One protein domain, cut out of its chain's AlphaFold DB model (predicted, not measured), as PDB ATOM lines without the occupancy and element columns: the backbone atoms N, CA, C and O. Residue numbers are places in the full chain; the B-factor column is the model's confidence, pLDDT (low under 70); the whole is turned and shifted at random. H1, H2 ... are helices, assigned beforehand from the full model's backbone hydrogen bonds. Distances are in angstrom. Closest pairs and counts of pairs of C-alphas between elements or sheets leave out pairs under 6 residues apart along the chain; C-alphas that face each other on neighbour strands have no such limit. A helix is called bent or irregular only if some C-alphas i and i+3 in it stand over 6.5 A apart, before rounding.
ATOM      1  N   PRO A   2      14.055 -43.579 -35.052       78.69
ATOM      2  CA  PRO A   2      14.513 -44.599 -34.089       78.69
ATOM      3  C   PRO A   2      15.935 -44.354 -33.554       78.69
ATOM      4  O   PRO A   2      16.212 -44.604 -32.387       78.69
ATOM      5  N   THR A   3      16.826 -43.787 -34.370       82.44
ATOM      6  CA  THR A   3      18.192 -43.422 -33.961       82.44
ATOM      7  C   THR A   3      18.223 -42.319 -32.903       82.44
ATOM      8  O   THR A   3      18.972 -42.424 -31.938       82.44
ATOM      9  N   LEU A   4      17.370 -41.298 -33.029       87.81
ATOM     10  CA  LEU A   4      17.249 -40.227 -32.033       87.81
ATOM     11  C   LEU A   4      16.750 -40.775 -30.687       87.81
ATOM     12  O   LEU A   4      17.286 -40.423 -29.642       87.81
ATOM     13  N   LEU A   5      15.769 -41.682 -30.721       88.69
ATOM     14  CA  LEU A   5      15.230 -42.330 -29.525       88.69
ATOM     15  C   LEU A   5      16.304 -43.148 -28.791       88.69
ATOM     16  O   LEU A   5      16.436 -43.039 -27.576       88.69
ATOM     17  N   LEU A   6      17.102 -43.928 -29.528       90.62
ATOM     18  CA  LEU A   6      18.199 -44.718 -28.959       90.62
ATOM     19  C   LEU A   6      19.280 -43.836 -28.324       90.62
ATOM     20  O   LEU A   6      19.779 -44.162 -27.250       90.62
ATOM     21  N   VAL A   7      19.605 -42.699 -28.945       92.19
ATOM     22  CA  VAL A   7      20.554 -41.726 -28.381       92.19
ATOM     23  C   VAL A   7      20.012 -41.120 -27.085       92.19
ATOM     24  O   VAL A   7      20.730 -41.068 -26.089       92.19
ATOM     25  N   VAL A   8      18.739 -40.714 -27.062       92.62
ATOM     26  CA  VAL A   8      18.104 -40.146 -25.861       92.62
ATOM     27  C   VAL A   8      18.054 -41.169 -24.725       92.62
ATOM     28  O   VAL A   8      18.423 -40.843 -23.599       92.62
ATOM     29  N   LEU A   9      17.667 -42.415 -25.012       92.69
ATOM     30  CA  LEU A   9      17.648 -43.499 -24.024       92.69
ATOM     31  C   LEU A   9      19.052 -43.834 -23.508       92.69
ATOM     32  O   LEU A   9      19.220 -44.068 -22.312       92.69
ATOM     33  N   GLY A  10      20.065 -43.801 -24.378       93.19
ATOM     34  CA  GLY A  10      21.463 -43.980 -23.989       93.19
ATOM     35  C   GLY A  10      21.944 -42.894 -23.023       93.19
ATOM     36  O   GLY A  10      22.513 -43.207 -21.979       93.19
ATOM     37  N   ILE A  11      21.654 -41.623 -23.320       92.06
ATOM     38  CA  ILE A  11      21.988 -40.491 -22.440       92.06
ATOM     39  C   ILE A  11      21.273 -40.631 -21.093       92.06
ATOM     40  O   ILE A  11      21.898 -40.480 -20.042       92.06
ATOM     41  N   LEU A  12      19.978 -40.961 -21.109       93.00
ATOM     42  CA  LEU A  12      19.188 -41.135 -19.893       93.00
ATOM     43  C   LEU A  12      19.740 -42.276 -19.026       93.00
ATOM     44  O   LEU A  12      19.889 -42.114 -17.817       93.00
ATOM     45  N   GLY A  13      20.108 -43.402 -19.645       93.81
ATOM     46  CA  GLY A  13      20.708 -44.544 -18.959       93.81
ATOM     47  C   GLY A  13      22.033 -44.196 -18.278       93.81
ATOM     48  O   GLY A  13      22.239 -44.550 -17.118       93.81
ATOM     49  N   VAL A  14      22.900 -43.434 -18.950       92.81
ATOM     50  CA  VAL A  14      24.165 -42.952 -18.368       92.81
ATOM     51  C   VAL A  14      23.917 -42.005 -17.192       92.81
ATOM     52  O   VAL A  14      24.586 -42.120 -16.164       92.81
ATOM     53  N   LEU A  15      22.948 -41.093 -17.304       91.38
ATOM     54  CA  LEU A  15      22.599 -40.173 -16.218       91.38
ATOM     55  C   LEU A  15      22.053 -40.914 -14.995       91.38
ATOM     56  O   LEU A  15      22.470 -40.620 -13.876       91.38
ATOM     57  N   VAL A  16      21.180 -41.903 -15.200       92.62
ATOM     58  CA  VAL A  16      20.634 -42.737 -14.119       92.62
ATOM     59  C   VAL A  16      21.735 -43.565 -13.461       92.62
ATOM     60  O   VAL A  16      21.846 -43.565 -12.237       92.62
ATOM     61  N   ALA A  17      22.601 -44.214 -14.243       93.00
ATOM     62  CA  ALA A  17      23.732 -44.969 -13.707       93.00
ATOM     63  C   ALA A  17      24.689 -44.077 -12.893       93.00
ATOM     64  O   ALA A  17      25.123 -44.453 -11.803       93.00
ATOM     65  N   SER A  18      24.970 -42.866 -13.387       91.25
ATOM     66  CA  SER A  18      25.778 -41.860 -12.689       91.25
ATOM     67  C   SER A  18      25.125 -41.404 -11.379       91.25
ATOM     68  O   SER A  18      25.797 -41.319 -10.352       91.25
ATOM     69  N   ALA A  19      23.808 -41.180 -11.383       91.00
ATOM     70  CA  ALA A  19      23.055 -40.807 -10.190       91.00
ATOM     71  C   ALA A  19      23.086 -41.915  -9.127       91.00
ATOM     72  O   ALA A  19      23.337 -41.638  -7.955       91.00
ATOM     73  N   ILE A  20      22.894 -43.175  -9.535       92.75
ATOM     74  CA  ILE A  20      22.987 -44.336  -8.638       92.75
ATOM     75  C   ILE A  20      24.386 -44.406  -8.017       92.75
ATOM     76  O   ILE A  20      24.516 -44.539  -6.800       92.75
ATOM     77  N   TRP A  21      25.436 -44.254  -8.829       92.94
ATOM     78  CA  TRP A  21      26.812 -44.236  -8.333       92.94
ATOM     79  C   TRP A  21      27.052 -43.117  -7.310       92.94
ATOM     80  O   TRP A  21      27.647 -43.361  -6.258       92.94
ATOM     81  N   ASP A  22      26.567 -41.906  -7.592       92.69
ATOM     82  CA  ASP A  22      26.728 -40.728  -6.732       92.69
ATOM     83  C   ASP A  22      26.064 -40.891  -5.357       92.69
ATOM     84  O   ASP A  22      26.625 -40.440  -4.351       92.69
ATOM     85  N   VAL A  23      24.919 -41.578  -5.301       90.19
ATOM     86  CA  VAL A  23      24.204 -41.887  -4.053       90.19
ATOM     87  C   VAL A  23      24.916 -42.987  -3.258       90.19
ATOM     88  O   VAL A  23      25.094 -42.860  -2.042       90.19
ATOM     89  N   VAL A  24      25.359 -44.055  -3.927       91.88
ATOM     90  CA  VAL A  24      25.962 -45.227  -3.265       91.88
ATOM     91  C   VAL A  24      27.351 -44.911  -2.705       91.88
ATOM     92  O   VAL A  24      27.672 -45.303  -1.579       91.88
ATOM     93  N   GLN A  25      28.179 -44.168  -3.440       88.25
ATOM     94  CA  GLN A  25      29.553 -43.878  -3.022       88.25
ATOM     95  C   GLN A  25      29.611 -43.143  -1.668       88.25
ATOM     96  O   GLN A  25      28.774 -42.296  -1.367       88.25
ATOM     97  N   THR A  26      30.607 -43.463  -0.837       85.94
ATOM     98  CA  THR A  26      30.773 -42.945   0.539       85.94
ATOM     99  C   THR A  26      31.802 -41.823   0.675       85.94
ATOM    100  O   THR A  26      31.964 -41.270   1.758       85.94
ATOM    101  N   LYS A  27      32.508 -41.471  -0.403       82.44
ATOM    102  CA  LYS A  27      33.693 -40.598  -0.371       82.44
ATOM    103  C   LYS A  27      33.369 -39.106  -0.509       82.44
ATOM    104  O   LYS A  27      34.092 -38.268   0.021       82.44
ATOM    105  N   HIS A  28      32.305 -38.757  -1.228       82.31
ATOM    106  CA  HIS A  28      31.946 -37.383  -1.575       82.31
ATOM    107  C   HIS A  28      30.547 -37.036  -1.063       82.31
ATOM    108  O   HIS A  28      29.548 -37.342  -1.711       82.31
ATOM    109  N   ALA A  29      30.466 -36.349   0.077       85.81
ATOM    110  CA  ALA A  29      29.188 -35.964   0.681       85.81
ATOM    111  C   ALA A  29      28.304 -35.116  -0.259       85.81
ATOM    112  O   ALA A  29      27.101 -35.335  -0.336       85.81
ATOM    113  N   ILE A  30      28.899 -34.201  -1.035       84.94
ATOM    114  CA  ILE A  30      28.155 -33.306  -1.940       84.94
ATOM    115  C   ILE A  30      27.485 -34.081  -3.083       84.94
ATOM    116  O   ILE A  30      26.328 -33.809  -3.388       84.94
ATOM    117  N   LEU A  31      28.172 -35.061  -3.686       89.69
ATOM    118  CA  LEU A  31      27.594 -35.890  -4.756       89.69
ATOM    119  C   LEU A  31      26.445 -36.761  -4.241       89.69
ATOM    120  O   LEU A  31      25.482 -36.983  -4.959       89.69
ATOM    121  N   ARG A  32      26.517 -37.200  -2.982       87.75
ATOM    122  CA  ARG A  32      25.459 -37.998  -2.361       87.75
ATOM    123  C   ARG A  32      24.193 -37.181  -2.077       87.75
ATOM    124  O   ARG A  32      23.098 -37.708  -2.223       87.75
ATOM    125  N   VAL A  33      24.339 -35.914  -1.678       88.00
ATOM    126  CA  VAL A  33      23.202 -35.009  -1.408       88.00
ATOM    127  C   VAL A  33      22.623 -34.425  -2.703       88.00
ATOM    128  O   VAL A  33      21.412 -34.258  -2.806       88.00
ATOM    129  N   TYR A  34      23.466 -34.164  -3.707       89.94
ATOM    130  CA  TYR A  34      23.067 -33.631  -5.015       89.94
ATOM    131  C   TYR A  34      23.639 -34.488  -6.167       89.94
ATOM    132  O   TYR A  34      24.605 -34.064  -6.817       89.94
ATOM    133  N   PRO A  35      23.073 -35.682  -6.439       88.50
ATOM    134  CA  PRO A  35      23.541 -36.577  -7.501       88.50
ATOM    135  C   PRO A  35      23.498 -35.907  -8.873       88.50
ATOM    136  O   PRO A  35      22.569 -35.151  -9.157       88.50
ATOM    137  N   VAL A  36      24.482 -36.191  -9.734       86.62
ATOM    138  CA  VAL A  36      24.655 -35.603 -11.078       86.62
ATOM    139  C   VAL A  36      24.954 -34.097 -11.061       86.62
ATOM    140  O   VAL A  36      25.988 -33.678 -11.579       86.62
ATOM    141  N   ILE A  37      24.119 -33.275 -10.422       87.75
ATOM    142  CA  ILE A  37      24.262 -31.810 -10.351       87.75
ATOM    143  C   ILE A  37      25.529 -31.418  -9.581       87.75
ATOM    144  O   ILE A  37      26.258 -30.520 -10.001       87.75
ATOM    145  N   GLY A  38      25.866 -32.125  -8.500       85.50
ATOM    146  CA  GLY A  38      27.083 -31.872  -7.727       85.50
ATOM    147  C   GLY A  38      28.372 -32.029  -8.546       85.50
ATOM    148  O   GLY A  38      29.391 -31.428  -8.207       85.50
ATOM    149  N   ARG A  39      28.340 -32.770  -9.661       87.50
ATOM    150  CA  ARG A  39      29.487 -32.910 -10.575       87.50
ATOM    151  C   ARG A  39      29.777 -31.622 -11.340       87.50
ATOM    152  O   ARG A  39      30.944 -31.346 -11.609       87.50
ATOM    153  N   LEU A  40      28.756 -30.804 -11.616       86.06
ATOM    154  CA  LEU A  40      28.926 -29.488 -12.239       86.06
ATOM    155  C   LEU A  40      29.789 -28.576 -11.365       86.06
ATOM    156  O   LEU A  40      30.672 -27.898 -11.876       86.06
ATOM    157  N   ARG A  41      29.600 -28.616 -10.041       83.06
ATOM    158  CA  ARG A  41      30.447 -27.874  -9.100       83.06
ATOM    159  C   ARG A  41      31.919 -28.238  -9.268       83.06
ATOM    160  O   ARG A  41      32.742 -27.343  -9.384       83.06
ATOM    161  N   TYR A  42      32.254 -29.527  -9.300       82.31
ATOM    162  CA  TYR A  42      33.647 -29.966  -9.440       82.31
ATOM    163  C   TYR A  42      34.229 -29.657 -10.823       82.31
ATOM    164  O   TYR A  42      35.409 -29.327 -10.931       82.31
ATOM    165  N   LEU A  43      33.405 -29.719 -11.874       83.19
ATOM    166  CA  LEU A  43      33.789 -29.283 -13.215       83.19
ATOM    167  C   LEU A  43      34.143 -27.786 -13.218       83.19
ATOM    168  O   LEU A  43      35.211 -27.408 -13.691       83.19
ATOM    169  N   LEU A  44      33.287 -26.947 -12.629       80.12
ATOM    170  CA  LEU A  44      33.517 -25.508 -12.500       80.12
ATOM    171  C   LEU A  44      34.683 -25.187 -11.559       80.12
ATOM    172  O   LEU A  44      35.436 -24.257 -11.817       80.12
ATOM    173  N   GLU A  45      34.890 -25.962 -10.493       75.12
ATOM    174  CA  GLU A  45      36.061 -25.820  -9.620       75.12
ATOM    175  C   GLU A  45      37.365 -26.126 -10.367       75.12
ATOM    176  O   GLU A  45      38.370 -25.471 -10.081       75.12
ATOM    177  N   LYS A  46      37.340 -27.079 -11.315       78.25
ATOM    178  CA  LYS A  46      38.485 -27.477 -12.146       78.25
ATOM    179  C   LYS A  46      38.826 -26.448 -13.224       78.25
ATOM    180  O   LYS A  46      40.004 -26.227 -13.436       78.25
ATOM    181  N   VAL A  47      37.817 -25.855 -13.868       77.00
ATOM    182  CA  VAL A  47      37.967 -24.809 -14.911       77.00
ATOM    183  C   VAL A  47      38.063 -23.395 -14.303       77.00
ATOM    184  O   VAL A  47      38.362 -22.399 -14.961       77.00
ATOM    185  N   GLY A  48      37.770 -23.284 -13.008       71.69
ATOM    186  CA  GLY A  48      37.781 -22.034 -12.262       71.69
ATOM    187  C   GLY A  48      39.124 -21.291 -12.264       71.69
ATOM    188  O   GLY A  48      39.089 -20.069 -12.373       71.69
ATOM    189  N   PRO A  49      40.298 -21.943 -12.125       67.81
ATOM    190  CA  PRO A  49      41.595 -21.266 -12.194       67.81
ATOM    191  C   PRO A  49      41.821 -20.509 -13.509       67.81
ATOM    192  O   PRO A  49      42.321 -19.391 -13.482       67.81
ATOM    193  N   GLU A  50      41.401 -21.074 -14.638       71.00
ATOM    194  CA  GLU A  50      41.557 -20.484 -15.966       71.00
ATOM    195  C   GLU A  50      40.542 -19.356 -16.198       71.00
ATOM    196  O   GLU A  50      40.888 -18.285 -16.696       71.00
ATOM    197  N   LEU A  51      39.294 -19.546 -15.757       66.31
ATOM    198  CA  LEU A  51      38.256 -18.509 -15.825       66.31
ATOM    199  C   LEU A  51      38.552 -17.307 -14.918       66.31
ATOM    200  O   LEU A  51      38.051 -16.208 -15.159       66.31
ATOM    201  N   ARG A  52      39.379 -17.483 -13.885       64.19
ATOM    202  CA  ARG A  52      39.759 -16.422 -12.944       64.19
ATOM    203  C   ARG A  52      40.615 -15.320 -13.541       64.19
ATOM    204  O   ARG A  52      40.547 -14.203 -13.043       64.19
ATOM    205  N   GLN A  53      41.347 -15.593 -14.618       59.88
ATOM    206  CA  GLN A  53      42.037 -14.535 -15.354       59.88
ATOM    207  C   GLN A  53      41.045 -13.507 -15.933       59.88
ATOM    208  O   GLN A  53      41.423 -12.364 -16.172       59.88
ATOM    209  N   TYR A  54      39.777 -13.896 -16.119       57.97
ATOM    210  CA  TYR A  54      38.789 -13.101 -16.843       57.97
ATOM    211  C   TYR A  54      37.532 -12.734 -16.027       57.97
ATOM    212  O   TYR A  54      36.896 -11.742 -16.366       57.97
ATOM    213  N   ILE A  55      37.134 -13.506 -14.996       60.59
ATOM    214  CA  ILE A  55      35.764 -13.410 -14.429       60.59
ATOM    215  C   ILE A  55      35.672 -13.377 -12.879       60.59
ATOM    216  O   ILE A  55      34.683 -12.856 -12.370       60.59
ATOM    217  N   VAL A  56      36.635 -13.883 -12.083       54.81
ATOM    218  CA  VAL A  56      36.437 -14.048 -10.612       54.81
ATOM    219  C   VAL A  56      37.607 -13.560  -9.745       54.81
ATOM    220  O   VAL A  56      38.772 -13.829 -10.019       54.81
ATOM    221  N   THR A  57      37.243 -12.882  -8.650       58.78
ATOM    222  CA  THR A  57      38.067 -12.298  -7.580       58.78
ATOM    223  C   THR A  57      39.006 -13.313  -6.897       58.78
ATOM    224  O   THR A  57      38.697 -14.501  -6.799       58.78
ATOM    225  N   SER A  58      40.156 -12.817  -6.422       66.12
ATOM    226  CA  SER A  58      41.247 -13.528  -5.721       66.12
ATOM    227  C   SER A  58      40.810 -14.658  -4.765       66.12
ATOM    228  O   SER A  58      39.792 -14.553  -4.082       66.12
ATOM    229  N   ASP A  59      41.639 -15.706  -4.624       66.75
ATOM    230  CA  ASP A  59      41.455 -16.817  -3.663       66.75
ATOM    231  C   ASP A  59      41.321 -16.363  -2.194       66.75
ATOM    232  O   ASP A  59      40.823 -17.116  -1.348       66.75
ATOM    233  N   LEU A  60      41.741 -15.127  -1.904       68.69
ATOM    234  CA  LEU A  60      41.694 -14.476  -0.594       68.69
ATOM    235  C   LEU A  60      40.501 -13.523  -0.411       68.69
ATOM    236  O   LEU A  60      40.416 -12.835   0.599       68.69
ATOM    237  N   ALA A  61      39.574 -13.438  -1.365       71.69
ATOM    238  CA  ALA A  61      38.438 -12.520  -1.251       71.69
ATOM    239  C   ALA A  61      37.278 -13.094  -0.413       71.69
ATOM    240  O   ALA A  61      36.545 -12.351   0.237       71.69
ATOM    241  N   GLU A  62      37.106 -14.418  -0.405       74.12
ATOM    242  CA  GLU A  62      35.937 -15.070   0.202       74.12
ATOM    243  C   GLU A  62      35.938 -15.011   1.741       74.12
ATOM    244  O   GLU A  62      36.946 -15.318   2.363       74.12
ATOM    245  N   ARG A  63      34.811 -14.681   2.387       76.06
ATOM    246  CA  ARG A  63      34.668 -14.609   3.860       76.06
ATOM    247  C   ARG A  63      33.588 -15.597   4.349       76.06
ATOM    248  O   ARG A  63      32.674 -15.883   3.579       76.06
ATOM    249  N   PRO A  64      33.644 -16.121   5.594       76.19
ATOM    250  CA  PRO A  64      34.644 -15.870   6.642       76.19
ATOM    251  C   PRO A  64      35.971 -16.608   6.422       76.19
ATOM    252  O   PRO A  64      36.989 -16.160   6.937       76.19
ATOM    253  N   TYR A  65      35.969 -17.688   5.632       78.38
ATOM    254  CA  TYR A  65      37.169 -18.454   5.292       78.38
ATOM    255  C   TYR A  65      37.469 -18.378   3.800       78.38
ATOM    256  O   TYR A  65      36.630 -18.739   2.966       78.38
ATOM    257  N   HIS A  66      38.701 -17.990   3.490       79.81
ATOM    258  CA  HIS A  66      39.217 -17.879   2.132       79.81
ATOM    259  C   HIS A  66      39.319 -19.252   1.457       79.81
ATOM    260  O   HIS A  66      39.455 -20.289   2.117       79.81
ATOM    261  N   ARG A  67      39.298 -19.294   0.119       76.94
ATOM    262  CA  ARG A  67      39.373 -20.562  -0.622       76.94
ATOM    263  C   ARG A  67      40.675 -21.306  -0.338       76.94
ATOM    264  O   ARG A  67      40.636 -22.527  -0.190       76.94
ATOM    265  N   ALA A  68      41.787 -20.582  -0.198       81.38
ATOM    266  CA  ALA A  68      43.074 -21.152   0.196       81.38
ATOM    267  C   ALA A  68      42.976 -21.910   1.534       81.38
ATOM    268  O   ALA A  68      43.392 -23.063   1.622       81.38
ATOM    269  N   GLN A  69      42.317 -21.320   2.539       82.62
ATOM    270  CA  GLN A  69      42.109 -21.943   3.854       82.62
ATOM    271  C   GLN A  69      41.221 -23.188   3.767       82.62
ATOM    272  O   GLN A  69      41.535 -24.222   4.352       82.62
ATOM    273  N   ARG A  70      40.126 -23.130   2.997       85.50
ATOM    274  CA  ARG A  70      39.252 -24.300   2.809       85.50
ATOM    275  C   ARG A  70      39.950 -25.419   2.042       85.50
ATOM    276  O   ARG A  70      39.790 -26.584   2.386       85.50
ATOM    277  N   SER A  71      40.715 -25.079   1.005       82.62
ATOM    278  CA  SER A  71      41.491 -26.049   0.228       82.62
ATOM    279  C   SER A  71      42.531 -26.739   1.104       82.62
ATOM    280  O   SER A  71      42.608 -27.966   1.089       82.62
ATOM    281  N   TRP A  72      43.245 -25.969   1.929       85.81
ATOM    282  CA  TRP A  72      44.154 -26.493   2.944       85.81
ATOM    283  C   TRP A  72      43.437 -27.467   3.890       85.81
ATOM    284  O   TRP A  72      43.857 -28.619   4.000       85.81
ATOM    285  N   ALA A  73      42.297 -27.071   4.471       87.19
ATOM    286  CA  ALA A  73      41.526 -27.920   5.381       87.19
ATOM    287  C   ALA A  73      41.045 -29.223   4.713       87.19
ATOM    288  O   ALA A  73      41.153 -30.300   5.295       87.19
ATOM    289  N   TYR A  74      40.559 -29.159   3.467       84.94
ATOM    290  CA  TYR A  74      40.127 -30.347   2.726       84.94
ATOM    291  C   TYR A  74      41.281 -31.278   2.346       84.94
ATOM    292  O   TYR A  74      41.071 -32.490   2.290       84.94
ATOM    293  N   ARG A  75      42.471 -30.746   2.042       86.56
ATOM    294  CA  ARG A  75      43.663 -31.561   1.753       86.56
ATOM    295  C   ARG A  75      44.158 -32.250   3.018       86.56
ATOM    296  O   ARG A  75      44.303 -33.470   3.000       86.56
ATOM    297  N   ALA A  76      44.269 -31.500   4.114       85.94
ATOM    298  CA  ALA A  76      44.631 -32.028   5.424       85.94
ATOM    299  C   ALA A  76      43.669 -33.144   5.871       85.94
ATOM    300  O   ALA A  76      44.110 -34.239   6.206       85.94
ATOM    301  N   ALA A  77      42.351 -32.931   5.757       85.62
ATOM    302  CA  ALA A  77      41.340 -33.935   6.109       85.62
ATOM    303  C   ALA A  77      41.403 -35.216   5.256       85.62
ATOM    304  O   ALA A  77      40.898 -36.260   5.663       85.62
ATOM    305  N   LYS A  78      41.998 -35.149   4.061       83.06
ATOM    306  CA  LYS A  78      42.191 -36.299   3.167       83.06
ATOM    307  C   LYS A  78      43.566 -36.956   3.321       83.06
ATOM    308  O   LYS A  78      43.862 -37.866   2.553       83.06
ATOM    309  N   GLY A  79      44.404 -36.492   4.255       80.62
ATOM    310  CA  GLY A  79      45.785 -36.963   4.407       80.62
ATOM    311  C   GLY A  79      46.671 -36.637   3.199       80.62
ATOM    312  O   GLY A  79      47.651 -37.328   2.943       80.62
TER     313      GLY A  79
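This is residues 2 to 79 of the 222 residues of the protein "Glu_synthase domain-containing protein" of Chloroflexi bacterium (UniProt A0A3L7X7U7). The model is an open zigzag of helices: the long helix H1 makes one arm, the short H2 sits at the corner, H3 makes a second arm, and a long loop then leads to H4, which touches no other helix. Residues 2 to 14 of H1 stick out at one end, and residues 70 to 79, of which 70 to 77 belong to H4, stand free at the other. The printed part has 78 residues with four named helices, H1, H2, H3 and H4 in that order, and no named strand; its class is all helix. It is only just loose, close to extended, with a radius of gyration of the C-alphas of 17.1 A, and elongated, spanning 52 by 33 by 19 A.

H1, residues 2 to 24, is 32.9 A long from C-alpha 2 at (14.513, -44.599, -34.089) to C-alpha 24 at (25.962, -45.227, -3.265). H2 is residues 29 to 33. H3, residues 37 to 51, is 20.1 A long and only just irregular: C-alphas 46 and 49 are 6.9 A apart. H4, residues 67 to 77, is 15.1 A long and ends at C-alpha 77 at (41.340, -33.935, 6.109).

H1, with residues 22 to 24 alone, touches H2 only at the corner; their closest C-alphas, of Val 23 and Arg 32, are 4.4 A apart. H3, with residues 37 to 39 alone, touches H2 only at the corner; their closest C-alphas, of Leu 31 and Gly 38, are 5.0 A apart. H1 and H3 are near each other, with 5 pairs of C-alphas within 10 A. H4 is apart from H1, H2 and H3. Every O i to N i+4 pair is within hydrogen-bond range in H1, H2 and H4; in H3 it is 7 of 11.

The C-alphas of Pro 2 and Pro 64, the two farthest apart, are 53.8 A apart. The printed part has no cut. The links H1 to H2 and H2 to H3 are tight; H3 to H4 is a long link, residues 52 to 66. Mean pLDDT of the printed part is 82.3, and residues 49 and 51 to 60 are under 70.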